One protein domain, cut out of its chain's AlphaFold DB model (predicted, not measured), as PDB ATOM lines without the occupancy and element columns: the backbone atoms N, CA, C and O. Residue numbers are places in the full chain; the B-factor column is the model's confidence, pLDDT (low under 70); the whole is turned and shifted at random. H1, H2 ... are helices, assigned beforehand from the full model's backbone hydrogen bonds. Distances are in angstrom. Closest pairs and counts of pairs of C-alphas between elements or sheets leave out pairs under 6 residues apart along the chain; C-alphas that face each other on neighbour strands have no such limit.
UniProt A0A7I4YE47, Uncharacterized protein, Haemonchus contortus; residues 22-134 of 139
ATOM      1  N   ASN A  22     -44.644  51.893   3.113       93.19
ATOM      2  CA  ASN A  22     -44.241  52.434   4.406       93.19
ATOM      3  C   ASN A  22     -43.911  51.322   5.403       93.19
ATOM      4  O   ASN A  22     -42.999  51.509   6.211       93.19
ATOM      5  N   THR A  23     -44.557  50.151   5.319       94.00
ATOM      6  CA  THR A  23     -44.206  49.007   6.179       94.00
ATOM      7  C   THR A  23     -42.816  48.467   5.846       94.00
ATOM      8  O   THR A  23     -42.045  48.165   6.759       94.00
ATOM      9  N   ILE A  24     -42.418  48.471   4.565       94.88
ATOM     10  CA  ILE A  24     -41.034  48.174   4.158       94.88
ATOM     11  C   ILE A  24     -40.063  49.216   4.713       94.88
ATOM     12  O   ILE A  24     -39.027  48.842   5.258       94.88
ATOM     13  N   TYR A  25     -40.366  50.512   4.598       96.31
ATOM     14  CA  TYR A  25     -39.477  51.551   5.130       96.31
ATOM     15  C   TYR A  25     -39.317  51.459   6.647       96.31
ATOM     16  O   TYR A  25     -38.197  51.577   7.147       96.31
ATOM     17  N   LYS A  26     -40.409  51.186   7.371       96.06
ATOM     18  CA  LYS A  26     -40.383  50.929   8.814       96.06
ATOM     19  C   LYS A  26     -39.499  49.722   9.134       96.06
ATOM     20  O   LYS A  26     -38.606  49.841   9.963       96.06
ATOM     21  N   ALA A  27     -39.671  48.608   8.417       96.19
ATOM     22  CA  ALA A  27     -38.839  47.420   8.590       96.19
ATOM     23  C   ALA A  27     -37.356  47.678   8.317       96.19
ATOM     24  O   ALA A  27     -36.506  47.281   9.108       96.19
ATOM     25  N   ILE A  28     -37.022  48.389   7.239       97.81
ATOM     26  CA  ILE A  28     -35.630  48.744   6.942       97.81
ATOM     27  C   ILE A  28     -35.035  49.582   8.077       97.81
ATOM     28  O   ILE A  28     -33.928  49.276   8.529       97.81
ATOM     29  N   LYS A  29     -35.762  50.590   8.567       98.12
ATOM     30  CA  LYS A  29     -35.302  51.440   9.668       98.12
ATOM     31  C   LYS A  29     -35.073  50.632  10.941       98.12
ATOM     32  O   LYS A  29     -34.013  50.755  11.544       98.12
ATOM     33  N   ASP A  30     -36.009  49.767  11.303       97.31
ATOM     34  CA  ASP A  30     -35.906  48.939  12.505       97.31
ATOM     35  C   ASP A  30     -34.765  47.914  12.419       97.31
ATOM     36  O   ASP A  30     -34.068  47.682  13.405       97.31
ATOM     37  N   ILE A  31     -34.553  47.309  11.247       97.69
ATOM     38  CA  ILE A  31     -33.566  46.237  11.043       97.69
ATOM     39  C   ILE A  31     -32.151  46.796  10.854       97.69
ATOM     40  O   ILE A  31     -31.181  46.188  11.308       97.69
ATOM     41  N   THR A  32     -32.015  47.924  10.154       97.50
ATOM     42  CA  THR A  32     -30.716  48.429   9.667       97.50
ATOM     43  C   THR A  32     -30.359  49.827  10.161       97.50
ATOM     44  O   THR A  32     -29.204  50.231  10.049       97.50
ATOM     45  N   GLY A  33     -31.328  50.581  10.682       97.44
ATOM     46  CA  GLY A  33     -31.161  51.988  11.041       97.44
ATOM     47  C   GLY A  33     -31.207  52.964   9.860       97.44
ATOM     48  O   GLY A  33     -31.047  54.163  10.081       97.44
ATOM     49  N   PHE A  34     -31.411  52.499   8.620       98.00
ATOM     50  CA  PHE A  34     -31.578  53.381   7.462       98.00
ATOM     51  C   PHE A  34     -33.008  53.887   7.347       98.00
ATOM     52  O   PHE A  34     -33.956  53.103   7.331       98.00
ATOM     53  N   ASP A  35     -33.166  55.198   7.211       96.94
ATOM     54  CA  ASP A  35     -34.459  55.787   6.884       96.94
ATOM     55  C   ASP A  35     -34.677  55.902   5.364       96.94
ATOM     56  O   ASP A  35     -33.844  55.527   4.535       96.94
ATOM     57  N   ARG A  36     -35.841  56.423   4.971       95.44
ATOM     58  CA  ARG A  36     -36.193  56.601   3.559       95.44
ATOM     59  C   ARG A  36     -35.228  57.535   2.817       95.44
ATOM     60  O   ARG A  36     -34.937  57.280   1.648       95.44
ATOM     61  N   ASN A  37     -34.738  58.588   3.467       95.12
ATOM     62  CA  ASN A  37     -33.832  59.557   2.853       95.12
ATOM     63  C   ASN A  37     -32.450  58.938   2.624       95.12
ATOM     64  O   ASN A  37     -31.869  59.132   1.555       95.12
ATOM     65  N   ASP A  38     -31.966  58.136   3.573       96.25
ATOM     66  CA  ASP A  38     -30.747  57.340   3.415       96.25
ATOM     67  C   ASP A  38     -30.831  56.458   2.158       96.25
ATOM     68  O   ASP A  38     -29.932  56.477   1.315       96.25
ATOM     69  N   LEU A  39     -31.942  55.732   1.981       95.94
ATOM     70  CA  LEU A  39     -32.148  54.839   0.835       95.94
ATOM     71  C   LEU A  39     -32.202  55.585  -0.505       95.94
ATOM     72  O   LEU A  39     -31.674  55.082  -1.501       95.94
ATOM     73  N   ILE A  40     -32.813  56.774  -0.541       93.81
ATOM     74  CA  ILE A  40     -32.850  57.630  -1.738       93.81
ATOM     75  C   ILE A  40     -31.431  58.060  -2.116       93.81
ATOM     76  O   ILE A  40     -31.013  57.814  -3.248       93.81
ATOM     77  N   LYS A  41     -30.655  58.593  -1.164       93.81
ATOM     78  CA  LYS A  41     -29.264  59.014  -1.405       93.81
ATOM     79  C   LYS A  41     -28.387  57.851  -1.863       93.81
ATOM     80  O   LYS A  41     -27.620  57.979  -2.815       93.81
ATOM     81  N   MET A  42     -28.519  56.681  -1.228       93.62
ATOM     82  CA  MET A  42     -27.802  55.475  -1.655       93.62
ATOM     83  C   MET A  42     -28.161  55.078  -3.088       93.62
ATOM     84  O   MET A  42     -27.282  54.704  -3.865       93.62
ATOM     85  N   ARG A  43     -29.445  55.149  -3.456       92.38
ATOM     86  CA  ARG A  43     -29.915  54.823  -4.807       92.38
ATOM     87  C   ARG A  43     -29.346  55.800  -5.830       92.38
ATOM     88  O   ARG A  43     -28.865  55.363  -6.873       92.38
ATOM     89  N   GLU A  44     -29.378  57.092  -5.533       90.88
ATOM     90  CA  GLU A  44     -28.799  58.136  -6.378       90.88
ATOM     91  C   GLU A  44     -27.299  57.932  -6.577       90.88
ATOM     92  O   GLU A  44     -26.839  57.963  -7.715       90.88
ATOM     93  N   ALA A  45     -26.550  57.613  -5.517       89.38
ATOM     94  CA  ALA A  45     -25.123  57.315  -5.611       89.38
ATOM     95  C   ALA A  45     -24.838  56.089  -6.502       89.38
ATOM     96  O   ALA A  45     -23.922  56.112  -7.328       89.38
ATOM     97  N   VAL A  46     -25.650  55.029  -6.395       87.44
ATOM     98  CA  VAL A  46     -25.547  53.846  -7.270       87.44
ATOM     99  C   VAL A  46     -25.840  54.201  -8.729       87.44
ATOM    100  O   VAL A  46     -25.109  53.768  -9.622       87.44
ATOM    101  N   ILE A  47     -26.889  54.990  -8.988       88.75
ATOM    102  CA  ILE A  47     -27.245  55.437 -10.342       88.75
ATOM    103  C   ILE A  47     -26.130  56.308 -10.917       88.75
ATOM    104  O   ILE A  47     -25.680  56.033 -12.025       88.75
ATOM    105  N   ALA A  48     -25.657  57.299 -10.159       87.69
ATOM    106  CA  ALA A  48     -24.603  58.225 -10.552       87.69
ATOM    107  C   ALA A  48     -23.329  57.469 -10.958       87.69
ATOM    108  O   ALA A  48     -22.823  57.666 -12.065       87.69
ATOM    109  N   LYS A  49     -22.901  56.497 -10.139       85.75
ATOM    110  CA  LYS A  49     -21.778  55.608 -10.463       85.75
ATOM    111  C   LYS A  49     -22.003  54.836 -11.768       85.75
ATOM    112  O   LYS A  49     -21.083  54.727 -12.570       85.75
ATOM    113  N   LYS A  50     -23.213  54.312 -11.996       85.88
ATOM    114  CA  LYS A  50     -23.544  53.539 -13.206       85.88
ATOM    115  C   LYS A  50     -23.483  54.381 -14.485       85.88
ATOM    116  O   LYS A  50     -23.108  53.856 -15.525       85.88
ATOM    117  N   ILE A  51     -23.852  55.658 -14.412       89.81
ATOM    118  CA  ILE A  51     -23.847  56.584 -15.559       89.81
ATOM    119  C   ILE A  51     -22.554  57.409 -15.661       89.81
ATOM    120  O   ILE A  51     -22.523  58.400 -16.384       89.81
ATOM    121  N   GLY A  52     -21.509  57.052 -14.905       82.25
ATOM    122  CA  GLY A  52     -20.217  57.746 -14.928       82.25
ATOM    123  C   GLY A  52     -20.220  59.147 -14.301       82.25
ATOM    124  O   GLY A  52     -19.229  59.862 -14.411       82.25
ATOM    125  N   LYS A  53     -21.295  59.556 -13.615       77.06
ATOM    126  CA  LYS A  53     -21.359  60.839 -12.902       77.06
ATOM    127  C   LYS A  53     -20.782  60.658 -11.494       77.06
ATOM    128  O   LYS A  53     -21.411  60.044 -10.638       77.06
ATOM    129  N   GLN A  54     -19.592  61.198 -11.226       63.00
ATOM    130  CA  GLN A  54     -18.897  61.052  -9.930       63.00
ATOM    131  C   GLN A  54     -19.447  61.935  -8.786       63.00
ATOM    132  O   GLN A  54     -18.931  61.893  -7.675       63.00
ATOM    133  N   ILE A  55     -20.491  62.733  -9.022       60.41
ATOM    134  CA  ILE A  55     -20.774  63.923  -8.196       60.41
ATOM    135  C   ILE A  55     -21.520  63.608  -6.883       60.41
ATOM    136  O   ILE A  55     -21.453  64.392  -5.940       60.41
ATOM    137  N   LEU A  56     -22.193  62.455  -6.752       67.75
ATOM    138  CA  LEU A  56     -22.992  62.171  -5.552       67.75
ATOM    139  C   LEU A  56     -22.173  61.458  -4.468       67.75
ATOM    140  O   LEU A  56     -22.127  60.231  -4.355       67.75
ATOM    141  N   VAL A  57     -21.506  62.275  -3.662       74.12
ATOM    142  CA  VAL A  57     -20.738  61.861  -2.491       74.12
ATOM    143  C   VAL A  57     -21.715  61.676  -1.329       74.12
ATOM    144  O   VAL A  57     -22.234  62.649  -0.789       74.12
ATOM    145  N   LEU A  58     -21.959  60.428  -0.912       84.56
ATOM    146  CA  LEU A  58     -22.624  60.178   0.372       84.56
ATOM    147  C   LEU A  58     -21.819  60.857   1.481       84.56
ATOM    148  O   LEU A  58     -20.582  60.745   1.489       84.56
ATOM    149  N   ASP A  59     -22.517  61.497   2.420       89.44
ATOM    150  CA  ASP A  59     -21.881  62.062   3.602       89.44
ATOM    151  C   ASP A  59     -21.076  60.979   4.341       89.44
ATOM    152  O   ASP A  59     -21.343  59.774   4.233       89.44
ATOM    153  N   ARG A  60     -20.040  61.405   5.070       91.00
ATOM    154  CA  ARG A  60     -19.079  60.488   5.702       91.00
ATOM    155  C   ARG A  60     -19.774  59.468   6.611       91.00
ATOM    156  O   ARG A  60     -19.366  58.306   6.628       91.00
ATOM    157  N   ASN A  61     -20.815  59.880   7.334       94.50
ATOM    158  CA  ASN A  61     -21.532  59.012   8.259       94.50
ATOM    159  C   ASN A  61     -22.368  57.964   7.509       94.50
ATOM    160  O   ASN A  61     -22.232  56.768   7.763       94.50
ATOM    161  N   LEU A  62     -23.180  58.383   6.535       94.69
ATOM    162  CA  LEU A  62     -23.974  57.469   5.711       94.69
ATOM    163  C   LEU A  62     -23.090  56.483   4.938       94.69
ATOM    164  O   LEU A  62     -23.405  55.295   4.889       94.69
ATOM    165  N   ARG A  63     -21.947  56.933   4.409       93.12
ATOM    166  CA  ARG A  63     -20.969  56.057   3.748       93.12
ATOM    167  C   ARG A  63     -20.431  54.983   4.689       93.12
ATOM    168  O   ARG A  63     -20.362  53.819   4.299       93.12
ATOM    169  N   LYS A  64     -20.055  55.359   5.916       95.50
ATOM    170  CA  LYS A  64     -19.567  54.411   6.925       95.50
ATOM    171  C   LYS A  64     -20.646  53.382   7.268       95.50
ATOM    172  O   LYS A  64     -20.395  52.189   7.139       95.50
ATOM    173  N   ARG A  65     -21.866  53.834   7.587       96.50
ATOM    174  CA  ARG A  65     -22.999  52.935   7.876       96.50
ATOM    175  C   ARG A  65     -23.298  51.994   6.707       96.50
ATOM    176  O   ARG A  65     -23.525  50.808   6.919       96.50
ATOM    177  N   GLN A  66     -23.263  52.493   5.470       94.75
ATOM    178  CA  GLN A  66     -23.447  51.670   4.273       94.75
ATOM    179  C   GLN A  66     -22.346  50.609   4.139       94.75
ATOM    180  O   GLN A  66     -22.645  49.452   3.849       94.75
ATOM    181  N   HIS A  67     -21.083  50.980   4.363       94.94
ATOM    182  CA  HIS A  67     -19.964  50.041   4.332       94.94
ATOM    183  C   HIS A  67     -20.121  48.941   5.393       94.94
ATOM    184  O   HIS A  67     -20.009  47.754   5.072       94.94
ATOM    185  N   ASP A  68     -20.455  49.320   6.628       96.75
ATOM    186  CA  ASP A  68     -20.681  48.385   7.732       96.75
ATOM    187  C   ASP A  68     -21.857  47.441   7.437       96.75
ATOM    188  O   ASP A  68     -21.746  46.226   7.624       96.75
ATOM    189  N   TYR A  69     -22.949  47.970   6.875       97.00
ATOM    190  CA  TYR A  69     -24.088  47.179   6.408       97.00
ATOM    191  C   TYR A  69     -23.692  46.159   5.330       97.00
ATOM    192  O   TYR A  69     -24.068  44.986   5.416       97.00
ATOM    193  N   ILE A  70     -22.919  46.577   4.319       96.00
ATOM    194  CA  ILE A  70     -22.449  45.690   3.244       96.00
ATOM    195  C   ILE A  70     -21.582  44.576   3.833       96.00
ATOM    196  O   ILE A  70     -21.813  43.402   3.541       96.00
ATOM    197  N   LYS A  71     -20.630  44.916   4.708       97.81
ATOM    198  CA  LYS A  71     -19.755  43.944   5.376       97.81
ATOM    199  C   LYS A  71     -20.555  42.947   6.219       97.81
ATOM    200  O   LYS A  71     -20.330  41.739   6.122       97.81
ATOM    201  N   ALA A  72     -21.521  43.428   7.003       97.62
ATOM    202  CA  ALA A  72     -22.402  42.577   7.797       97.62
ATOM    203  C   ALA A  72     -23.218  41.628   6.907       97.62
ATOM    204  O   ALA A  72     -23.249  40.422   7.158       97.62
ATOM    205  N   THR A  73     -23.796  42.142   5.821       97.75
ATOM    206  CA  THR A  73     -24.621  41.368   4.883       97.75
ATOM    207  C   THR A  73     -23.810  40.312   4.127       97.75
ATOM    208  O   THR A  73     -24.244  39.167   4.014       97.75
ATOM    209  N   LEU A  74     -22.600  40.642   3.663       97.38
ATOM    210  CA  LEU A  74     -21.713  39.692   2.976       97.38
ATOM    211  C   LEU A  74     -21.240  38.549   3.884       97.38
ATOM    212  O   LEU A  74     -20.957  37.462   3.386       97.38
ATOM    213  N   SER A  75     -21.204  38.759   5.202       97.62
ATOM    214  CA  SER A  75     -20.870  37.706   6.171       97.62
ATOM    215  C   SER A  75     -22.009  36.703   6.427       97.62
ATOM    216  O   SER A  75     -21.791  35.664   7.054       97.62
ATOM    217  N   LEU A  76     -23.228  36.990   5.951       98.12
ATOM    218  CA  LEU A  76     -24.381  36.105   6.120       98.12
ATOM    219  C   LEU A  76     -24.328  34.903   5.163       98.12
ATOM    220  O   LEU A  76     -23.834  35.035   4.036       98.12
ATOM    221  N   PRO A  77     -24.913  33.754   5.552       98.06
ATOM    222  CA  PRO A  77     -25.188  32.659   4.624       98.06
ATOM    223  C   PRO A  77     -26.055  33.094   3.422       98.06
ATOM    224  O   PRO A  77     -26.788  34.081   3.534       98.06
ATOM    225  N   PRO A  78     -26.002  32.382   2.279       97.75
ATOM    226  CA  PRO A  78     -26.640  32.820   1.032       97.75
ATOM    227  C   PRO A  78     -28.154  33.085   1.109       97.75
ATOM    228  O   PRO A  78     -28.630  34.071   0.545       97.75
ATOM    229  N   ASP A  79     -28.910  32.249   1.818       96.44
ATOM    230  CA  ASP A  79     -30.361  32.377   2.013       96.44
ATOM    231  C   ASP A  79     -30.732  33.631   2.829       96.44
ATOM    232  O   ASP A  79     -31.548  34.441   2.387       96.44
ATOM    233  N   ALA A  80     -30.059  33.859   3.961       97.56
ATOM    234  CA  ALA A  80     -30.221  35.072   4.769       97.56
ATOM    235  C   ALA A  80     -29.752  36.337   4.028       97.56
ATOM    236  O   ALA A  80     -30.383  37.393   4.110       97.56
ATOM    237  N   ARG A  81     -28.666  36.239   3.254       98.00
ATOM    238  CA  ARG A  81     -28.165  37.347   2.432       98.00
ATOM    239  C   ARG A  81     -29.171  37.748   1.357       98.00
ATOM    240  O   ARG A  81     -29.396  38.937   1.138       98.00
ATOM    241  N   ARG A  82     -29.807  36.766   0.709       97.25
ATOM    242  CA  ARG A  82     -30.850  36.998  -0.299       97.25
ATOM    243  C   ARG A  82     -32.033  37.768   0.284       97.25
ATOM    244  O   ARG A  82     -32.520  38.684  -0.375       97.25
ATOM    245  N   PHE A  83     -32.453  37.435   1.504       97.44
ATOM    246  CA  PHE A  83     -33.479  38.187   2.228       97.44
ATOM    247  C   PHE A  83     -33.075  39.659   2.419       97.44
ATOM    248  O   PHE A  83     -33.808  40.548   1.985       97.44
ATOM    249  N   MET A  84     -31.880  39.924   2.964       97.94
ATOM    250  CA  MET A  84     -31.403  41.298   3.204       97.94
ATOM    251  C   MET A  84     -31.296  42.122   1.915       97.94
ATOM    252  O   MET A  84     -31.671  43.295   1.886       97.94
ATOM    253  N   TYR A  85     -30.843  41.508   0.819       96.31
ATOM    254  CA  TYR A  85     -30.823  42.167  -0.487       96.31
ATOM    255  C   TYR A  85     -32.220  42.492  -1.001       96.31
ATOM    256  O   TYR A  85     -32.439  43.609  -1.464       96.31
ATOM    257  N   SER A  86     -33.172  41.563  -0.898       97.00
ATOM    258  CA  SER A  86     -34.562  41.835  -1.267       97.00
ATOM    259  C   SER A  86     -35.170  42.962  -0.434       97.00
ATOM    260  O   SER A  86     -35.824  43.836  -1.001       97.00
ATOM    261  N   LEU A  87     -34.904  43.002   0.874       97.25
ATOM    262  CA  LEU A  87     -35.372  44.059   1.768       97.25
ATOM    263  C   LEU A  87     -34.858  45.440   1.336       97.25
ATOM    264  O   LEU A  87     -35.652  46.324   1.014       97.25
ATOM    265  N   ILE A  88     -33.536  45.615   1.244       96.81
ATOM    266  CA  ILE A  88     -32.946  46.910   0.872       96.81
ATOM    267  C   ILE A  88     -33.291  47.312  -0.565       96.81
ATOM    268  O   ILE A  88     -33.625  48.472  -0.814       96.81
ATOM    269  N   HIS A  89     -33.279  46.379  -1.522       94.75
ATOM    270  CA  HIS A  89     -33.642  46.696  -2.907       94.75
ATOM    271  C   HIS A  89     -35.091  47.162  -3.041       94.75
ATOM    272  O   HIS A  89     -35.357  48.027  -3.878       94.75
ATOM    273  N   SER A  90     -35.998  46.627  -2.220       95.56
ATOM    274  CA  SER A  90     -37.400  47.043  -2.200       95.56
ATOM    275  C   SER A  90     -37.547  48.504  -1.780       95.56
ATOM    276  O   SER A  90     -38.214  49.276  -2.467       95.56
ATOM    277  N   GLY A  91     -36.837  48.923  -0.726       95.19
ATOM    278  CA  GLY A  91     -36.832  50.320  -0.284       95.19
ATOM    279  C   GLY A  91     -36.110  51.277  -1.241       95.19
ATOM    280  O   GLY A  91     -36.566  52.403  -1.451       95.19
ATOM    281  N   MET A  92     -35.010  50.835  -1.865       94.12
ATOM    282  CA  MET A  92     -34.240  51.654  -2.812       94.12
ATOM    283  C   MET A  92     -34.924  51.804  -4.175       94.12
ATOM    284  O   MET A  92     -34.754  52.824  -4.836       94.12
ATOM    285  N   ASN A  93     -35.665  50.798  -4.642       91.06
ATOM    286  CA  ASN A  93     -36.192  50.765  -6.010       91.06
ATOM    287  C   ASN A  93     -37.692  50.424  -6.084       91.06
ATOM    288  O   ASN A  93     -38.084  49.602  -6.915       91.06
ATOM    289  N   PRO A  94     -38.561  51.090  -5.307       87.56
ATOM    290  CA  PRO A  94     -39.960  50.681  -5.136       87.56
ATOM    291  C   PRO A  94     -40.805  50.749  -6.418       87.56
ATOM    292  O   PRO A  94     -41.854  50.117  -6.518       87.56
ATOM    293  N   LYS A  95     -40.359  51.521  -7.418       88.50
ATOM    294  CA  LYS A  95     -41.043  51.671  -8.713       88.50
ATOM    295  C   LYS A  95     -40.648  50.599  -9.739       88.50
ATOM    296  O   LYS A  95     -41.305  50.489 -10.771       88.50
ATOM    297  N   LEU A  96     -39.580  49.832  -9.504       88.25
ATOM    298  CA  LEU A  96     -39.130  48.811 -10.452       88.25
ATOM    299  C   LEU A  96     -39.984  47.544 -10.332       88.25
ATOM    300  O   LEU A  96     -40.193  47.018  -9.243       88.25
ATOM    301  N   LYS A  97     -40.419  47.004 -11.471       88.12
ATOM    302  CA  LYS A  97     -41.135  45.724 -11.538       88.12
ATOM    303  C   LYS A  97     -40.122  44.582 -11.672       88.12
ATOM    304  O   LYS A  97     -39.691  44.269 -12.778       88.12
ATOM    305  N   ARG A  98     -39.690  43.991 -10.551       88.44
ATOM    306  CA  ARG A  98     -38.783  42.826 -10.527       88.44
ATOM    307  C   ARG A  98     -39.205  41.812  -9.457       88.44
ATOM    308  O   ARG A  98     -39.645  42.245  -8.399       88.44
ATOM    309  N   PRO A  99     -38.981  40.496  -9.653       86.50
ATOM    310  CA  PRO A  99     -39.402  39.461  -8.695       86.50
ATOM    311  C   PRO A  99     -38.787  39.556  -7.290       86.50
ATOM    312  O   PRO A  99     -39.261  38.908  -6.362       86.50
ATOM    313  N   SER A 100     -37.693  40.304  -7.132       87.50
ATOM    314  CA  SER A 100     -36.996  40.507  -5.858       87.50
ATOM    315  C   SER A 100     -37.327  41.835  -5.173       87.50
ATOM    316  O   SER A 100     -36.746  42.108  -4.121       87.50
ATOM    317  N   ILE A 101     -38.212  42.644  -5.771       92.12
ATOM    318  CA  ILE A 101     -38.653  43.951  -5.274       92.12
ATOM    319  C   ILE A 101     -40.098  43.819  -4.811       92.12
ATOM    320  O   ILE A 101     -40.997  43.523  -5.596       92.12
ATOM    321  N   PHE A 102     -40.300  44.054  -3.524       93.94
ATOM    322  CA  PHE A 102     -41.583  43.959  -2.849       93.94
ATOM    323  C   PHE A 102     -42.151  45.359  -2.633       93.94
ATOM    324  O   PHE A 102     -41.412  46.334  -2.507       93.94
ATOM    325  N   LYS A 103     -43.480  45.461  -2.622       90.88
ATOM    326  CA  LYS A 103     -44.195  46.727  -2.400       90.88
ATOM    327  C   LYS A 103     -44.749  46.862  -0.988       90.88
ATOM    328  O   LYS A 103     -45.299  47.907  -0.669       90.88
ATOM    329  N   SER A 104     -44.621  45.812  -0.191       92.38
ATOM    330  CA  SER A 104     -45.117  45.751   1.170       92.38
ATOM    331  C   SER A 104     -44.344  44.709   1.978       92.38
ATOM    332  O   SER A 104     -43.678  43.830   1.407       92.38
ATOM    333  N   TRP A 105     -44.395  44.827   3.303       93.94
ATOM    334  CA  TRP A 105     -43.739  43.888   4.200       93.94
ATOM    335  C   TRP A 105     -44.333  42.483   4.065       93.94
ATOM    336  O   TRP A 105     -43.567  41.529   3.938       93.94
ATOM    337  N   SER A 106     -45.664  42.339   4.001       92.44
ATOM    338  CA  SER A 106     -46.288  41.005   3.926       92.44
ATOM    339  C   SER A 106     -45.882  40.235   2.668       92.44
ATOM    340  O   SER A 106     -45.669  39.024   2.727       92.44
ATOM    341  N   GLY A 107     -45.693  40.919   1.534       92.88
ATOM    342  CA  GLY A 107     -45.214  40.286   0.308       92.88
ATOM    343  C   GLY A 107     -43.796  39.731   0.462       92.88
ATOM    344  O   GLY A 107     -43.490  38.639  -0.024       92.88
ATOM    345  N   LEU A 108     -42.935  40.465   1.171       94.31
ATOM    346  CA  LEU A 108     -41.579  40.030   1.480       94.31
ATOM    347  C   LEU A 108     -41.594  38.885   2.503       94.31
ATOM    348  O   LEU A 108     -40.936  37.868   2.292       94.31
ATOM    349  N   GLU A 109     -42.392  39.003   3.562       93.88
ATOM    350  CA  GLU A 109     -42.574  37.955   4.565       93.88
ATOM    351  C   GLU A 109     -43.081  36.657   3.935       93.88
ATOM    352  O   GLU A 109     -42.432  35.625   4.068       93.88
ATOM    353  N   SER A 110     -44.158  36.706   3.153       92.81
ATOM    354  CA  SER A 110     -44.701  35.555   2.420       92.81
ATOM    355  C   SER A 110     -43.651  34.881   1.527       92.81
ATOM    356  O   SER A 110     -43.597  33.651   1.388       92.81
ATOM    357  N   LYS A 111     -42.732  35.666   0.943       94.19
ATOM    358  CA  LYS A 111     -41.652  35.099   0.137       94.19
ATOM    359  C   LYS A 111     -40.649  34.312   0.972       94.19
ATOM    360  O   LYS A 111     -40.196  33.283   0.464       94.19
ATOM    361  N   PHE A 112     -40.277  34.781   2.161       95.12
ATOM    362  CA  PHE A 112     -39.101  34.296   2.897       95.12
ATOM    363  C   PHE A 112     -39.403  33.529   4.188       95.12
ATOM    364  O   PHE A 112     -38.550  32.747   4.612       95.12
ATOM    365  N   ARG A 113     -40.580  33.706   4.798       92.56
ATOM    366  CA  ARG A 113     -40.966  33.033   6.042       92.56
ATOM    367  C   ARG A 113     -40.885  31.518   5.878       92.56
ATOM    368  O   ARG A 113     -41.354  30.971   4.880       92.56
ATOM    369  N   GLY A 114     -40.209  30.864   6.820       87.50
ATOM    370  CA  GLY A 114     -39.944  29.421   6.784       87.50
ATOM    371  C   GLY A 114     -38.965  28.954   5.693       87.50
ATOM    372  O   GLY A 114     -38.678  27.764   5.614       87.50
ATOM    373  N   LYS A 115     -38.422  29.854   4.855       93.38
ATOM    374  CA  LYS A 115     -37.478  29.509   3.766       93.38
ATOM    375  C   LYS A 115     -36.025  29.864   4.068       93.38
ATOM    376  O   LYS A 115     -35.139  29.499   3.298       93.38
ATOM    377  N   ILE A 116     -35.773  30.583   5.159       95.56
ATOM    378  CA  ILE A 116     -34.425  30.807   5.688       95.56
ATOM    379  C   ILE A 116     -34.131  29.685   6.682       95.56
ATOM    380  O   ILE A 116     -34.926  29.425   7.583       95.56
ATOM    381  N   SER A 117     -32.991  29.009   6.534       95.69
ATOM    382  CA  SER A 117     -32.642  27.902   7.427       95.69
ATOM    383  C   SER A 117     -32.475  28.378   8.877       95.69
ATOM    384  O   SER A 117     -32.018  29.495   9.127       95.69
ATOM    385  N   LYS A 118     -32.759  27.508   9.859       94.69
ATOM    386  CA  LYS A 118     -32.607  27.829  11.297       94.69
ATOM    387  C   LYS A 118     -31.209  28.373  11.633       94.69
ATOM    388  O   LYS A 118     -31.073  29.378  12.331       94.69
ATOM    389  N   LYS A 119     -30.160  27.754  11.072       95.75
ATOM    390  CA  LYS A 119     -28.760  28.188  11.235       95.75
ATOM    391  C   LYS A 119     -28.525  29.588  10.660       95.75
ATOM    392  O   LYS A 119     -27.845  30.403  11.284       95.75
ATOM    393  N   SER A 120     -29.081  29.875   9.485       97.50
ATOM    394  CA  SER A 120     -28.992  31.197   8.865       97.50
ATOM    395  C   SER A 120     -29.773  32.252   9.638       97.50
ATOM    396  O   SER A 120     -29.256  33.349   9.828       97.50
ATOM    397  N   CYS A 121     -30.946  31.908  10.166       96.31
ATOM    398  CA  CYS A 121     -31.747  32.777  11.021       96.31
ATOM    399  C   CYS A 121     -31.027  33.181  12.310       96.31
ATOM    400  O   CYS A 121     -30.988  34.364  12.635       96.31
ATOM    401  N   SER A 122     -30.366  32.241  12.995       95.94
ATOM    402  CA  SER A 122     -29.541  32.559  14.171       95.94
ATOM    403  C   SER A 122     -28.443  33.586  13.845       95.94
ATOM    404  O   SER A 122     -28.274  34.580  14.553       95.94
ATOM    405  N   LYS A 123     -27.734  33.406  12.721       97.62
ATOM    406  CA  LYS A 123     -26.705  34.361  12.270       97.62
ATOM    407  C   LYS A 123     -27.295  35.712  11.866       97.62
ATOM    408  O   LYS A 123     -26.694  36.744  12.161       97.62
ATOM    409  N   LEU A 124     -28.442  35.696  11.192       96.81
ATOM    410  CA  LEU A 124     -29.144  36.887  10.734       96.81
ATOM    411  C   LEU A 124     -29.604  37.740  11.921       96.81
ATOM    412  O   LEU A 124     -29.258  38.914  11.968       96.81
ATOM    413  N   LEU A 125     -30.266  37.138  12.914       96.12
ATOM    414  CA  LEU A 125     -30.709  37.814  14.140       96.12
ATOM    415  C   LEU A 125     -29.533  38.342  14.969       96.12
ATOM    416  O   LEU A 125     -29.600  39.451  15.488       96.12
ATOM    417  N   LYS A 126     -28.414  37.606  15.036       96.94
ATOM    418  CA  LYS A 126     -27.197  38.093  15.706       96.94
ATOM    419  C   LYS A 126     -26.614  39.339  15.031       96.94
ATOM    420  O   LYS A 126     -26.055  40.195  15.711       96.94
ATOM    421  N   LYS A 127     -26.677  39.426  13.698       97.56
ATOM    422  CA  LYS A 127     -26.152  40.573  12.934       97.56
ATOM    423  C   LYS A 127     -27.132  41.740  12.857       97.56
ATOM    424  O   LYS A 127     -26.688  42.882  12.838       97.56
ATOM    425  N   PHE A 128     -28.426  41.449  12.818       97.31
ATOM    426  CA  PHE A 128     -29.506  42.414  12.652       97.31
ATOM    427  C   PHE A 128     -30.591  42.150  13.708       97.31
ATOM    428  O   PHE A 128     -31.646  41.600  13.385       97.31
ATOM    429  N   PRO A 129     -30.350  42.518  14.979       95.62
ATOM    430  CA  PRO A 129     -31.249  42.184  16.087       95.62
ATOM    431  C   PRO A 129     -32.633  42.829  15.959       95.62
ATOM    432  O   PRO A 129     -33.616  42.257  16.423       95.62
ATOM    433  N   GLY A 130     -32.744  43.962  15.254       95.50
ATOM    434  CA  GLY A 130     -34.031  44.587  14.938       95.50
ATOM    435  C   GLY A 130     -34.983  43.685  14.144       95.50
ATOM    436  O   GLY A 130     -36.196  43.877  14.205       95.50
ATOM    437  N   LEU A 131     -34.463  42.650  13.470       94.94
ATOM    438  CA  LEU A 131     -35.273  41.649  12.777       94.94
ATOM    439  C   LEU A 131     -36.120  40.797  13.736       94.94
ATOM    440  O   LEU A 131     -37.122  40.247  13.303       94.94
ATOM    441  N   ALA A 132     -35.785  40.711  15.027       92.62
ATOM    442  CA  ALA A 132     -36.546  39.913  15.996       92.62
ATOM    443  C   ALA A 132     -38.013  40.360  16.151       92.62
ATOM    444  O   ALA A 132     -38.853  39.564  16.555       92.62
ATOM    445  N   LYS A 133     -38.334  41.610  15.792       92.44
ATOM    446  CA  LYS A 133     -39.711  42.136  15.766       92.44
ATOM    447  C   LYS A 133     -40.555  41.578  14.614       92.44
ATOM    448  O   LYS A 133     -41.750  41.845  14.539       92.44
ATOM    449  N   TYR A 134     -39.917  40.875  13.682       90.62
ATOM    450  CA  TYR A 134     -40.478  40.464  12.412       90.62
ATOM    451  C   TYR A 134     -40.442  38.937  12.305       90.62
ATOM    452  O   TYR A 134     -39.380  38.317  12.396       90.62
TER     453      TYR A 134
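AT A GLANCE: This is residues 22 to 134 of the 139 residues of an uncharacterized protein of Haemonchus contortus (UniProt A0A7I4YE47). What does the model look like? One helix, H4, runs through the middle of an all-helix body, with H3 and H5 running back on opposite sides of it and H6 packing near its beginning. Near its last residues H1 crosses it steeply and H2 makes a corner with it, while the short H7 packs on H1. How much is printed, and in what outline? The printed part has 113 residues with seven named helices, H1 to H7 in chain order, and no named strand. It is compact, with a radius of gyration of the C-alphas of 14.1 A, and only just elongated, spanning 43 by 28 by 22 A.

HOW THE PARTS SIT: What touches the hub? H4, residues 78 to 92, touches H1, residues 22 to 32, with residues 87 to 91 alone, at a steep tilt of 52 degrees, opposite ways; the closest C-alphas, of Tyr 25 and Gly 91, are 6.2 A apart. With residues 88 to 92 alone it touches H2, residues 36 to 50, about perpendicular at 82 degrees, the closest C-alphas being those of Leu 39 and Met 92, 5.3 A apart. With residues 79 to 80 alone it touches H6, residues 118 to 127, at a steep tilt of 49 degrees, the same way; the C-alphas of Ala 80 and Ser 120 come closest, at 5.8 A. Which helices form hairpins with H4? H3, residues 60 to 74, and H5, residues 105 to 112, each only just touch it, with 3 pairs of C-alphas within 8 A, and run opposite ways to it. The closest C-alphas are those of Thr 73 and Arg 81, 5.9 A, and of Phe 83 and Phe 112, 6.9 A; the tilts are shallow, 33 degrees for H3, only just short of steep, and 23 degrees for H5. Where is H7? H7, residues 129 to 133, touches H1, with the C-alphas of Ile 31 and Gly 130 closest at 4.3 A, and is apart from H4. Are the helix backbones whole? In H1 to H6 every O i to N i+4 pair is within hydrogen-bond range; H7 has 0 of 1, but 2 of 2 O i to N i+3 pairs.

IN THESE COORDINATES: How long are the helices? From first to last C-alpha H2 measures 21.2 A, H3 21.1 A, H4 20.7 A, H1 15.1 A, H6 14.4 A, H5 10.7 A and H7 8.5 A. Where are the anchors? C-alpha 22 begins H1 at (-44.241, 52.434, 4.406), and C-alpha 133 ends H7 at (-39.711, 42.136, 15.766).

THE WHOLE: How far does it reach? The two C-alphas farthest apart, of Ile 55 and Lys 118, are 42.7 A apart. Are there cuts, long links or weak places? The printed part has no cut, and the link from H4 to H5, 12 residues, is long. Residues 54 to 56 have pLDDT under 70.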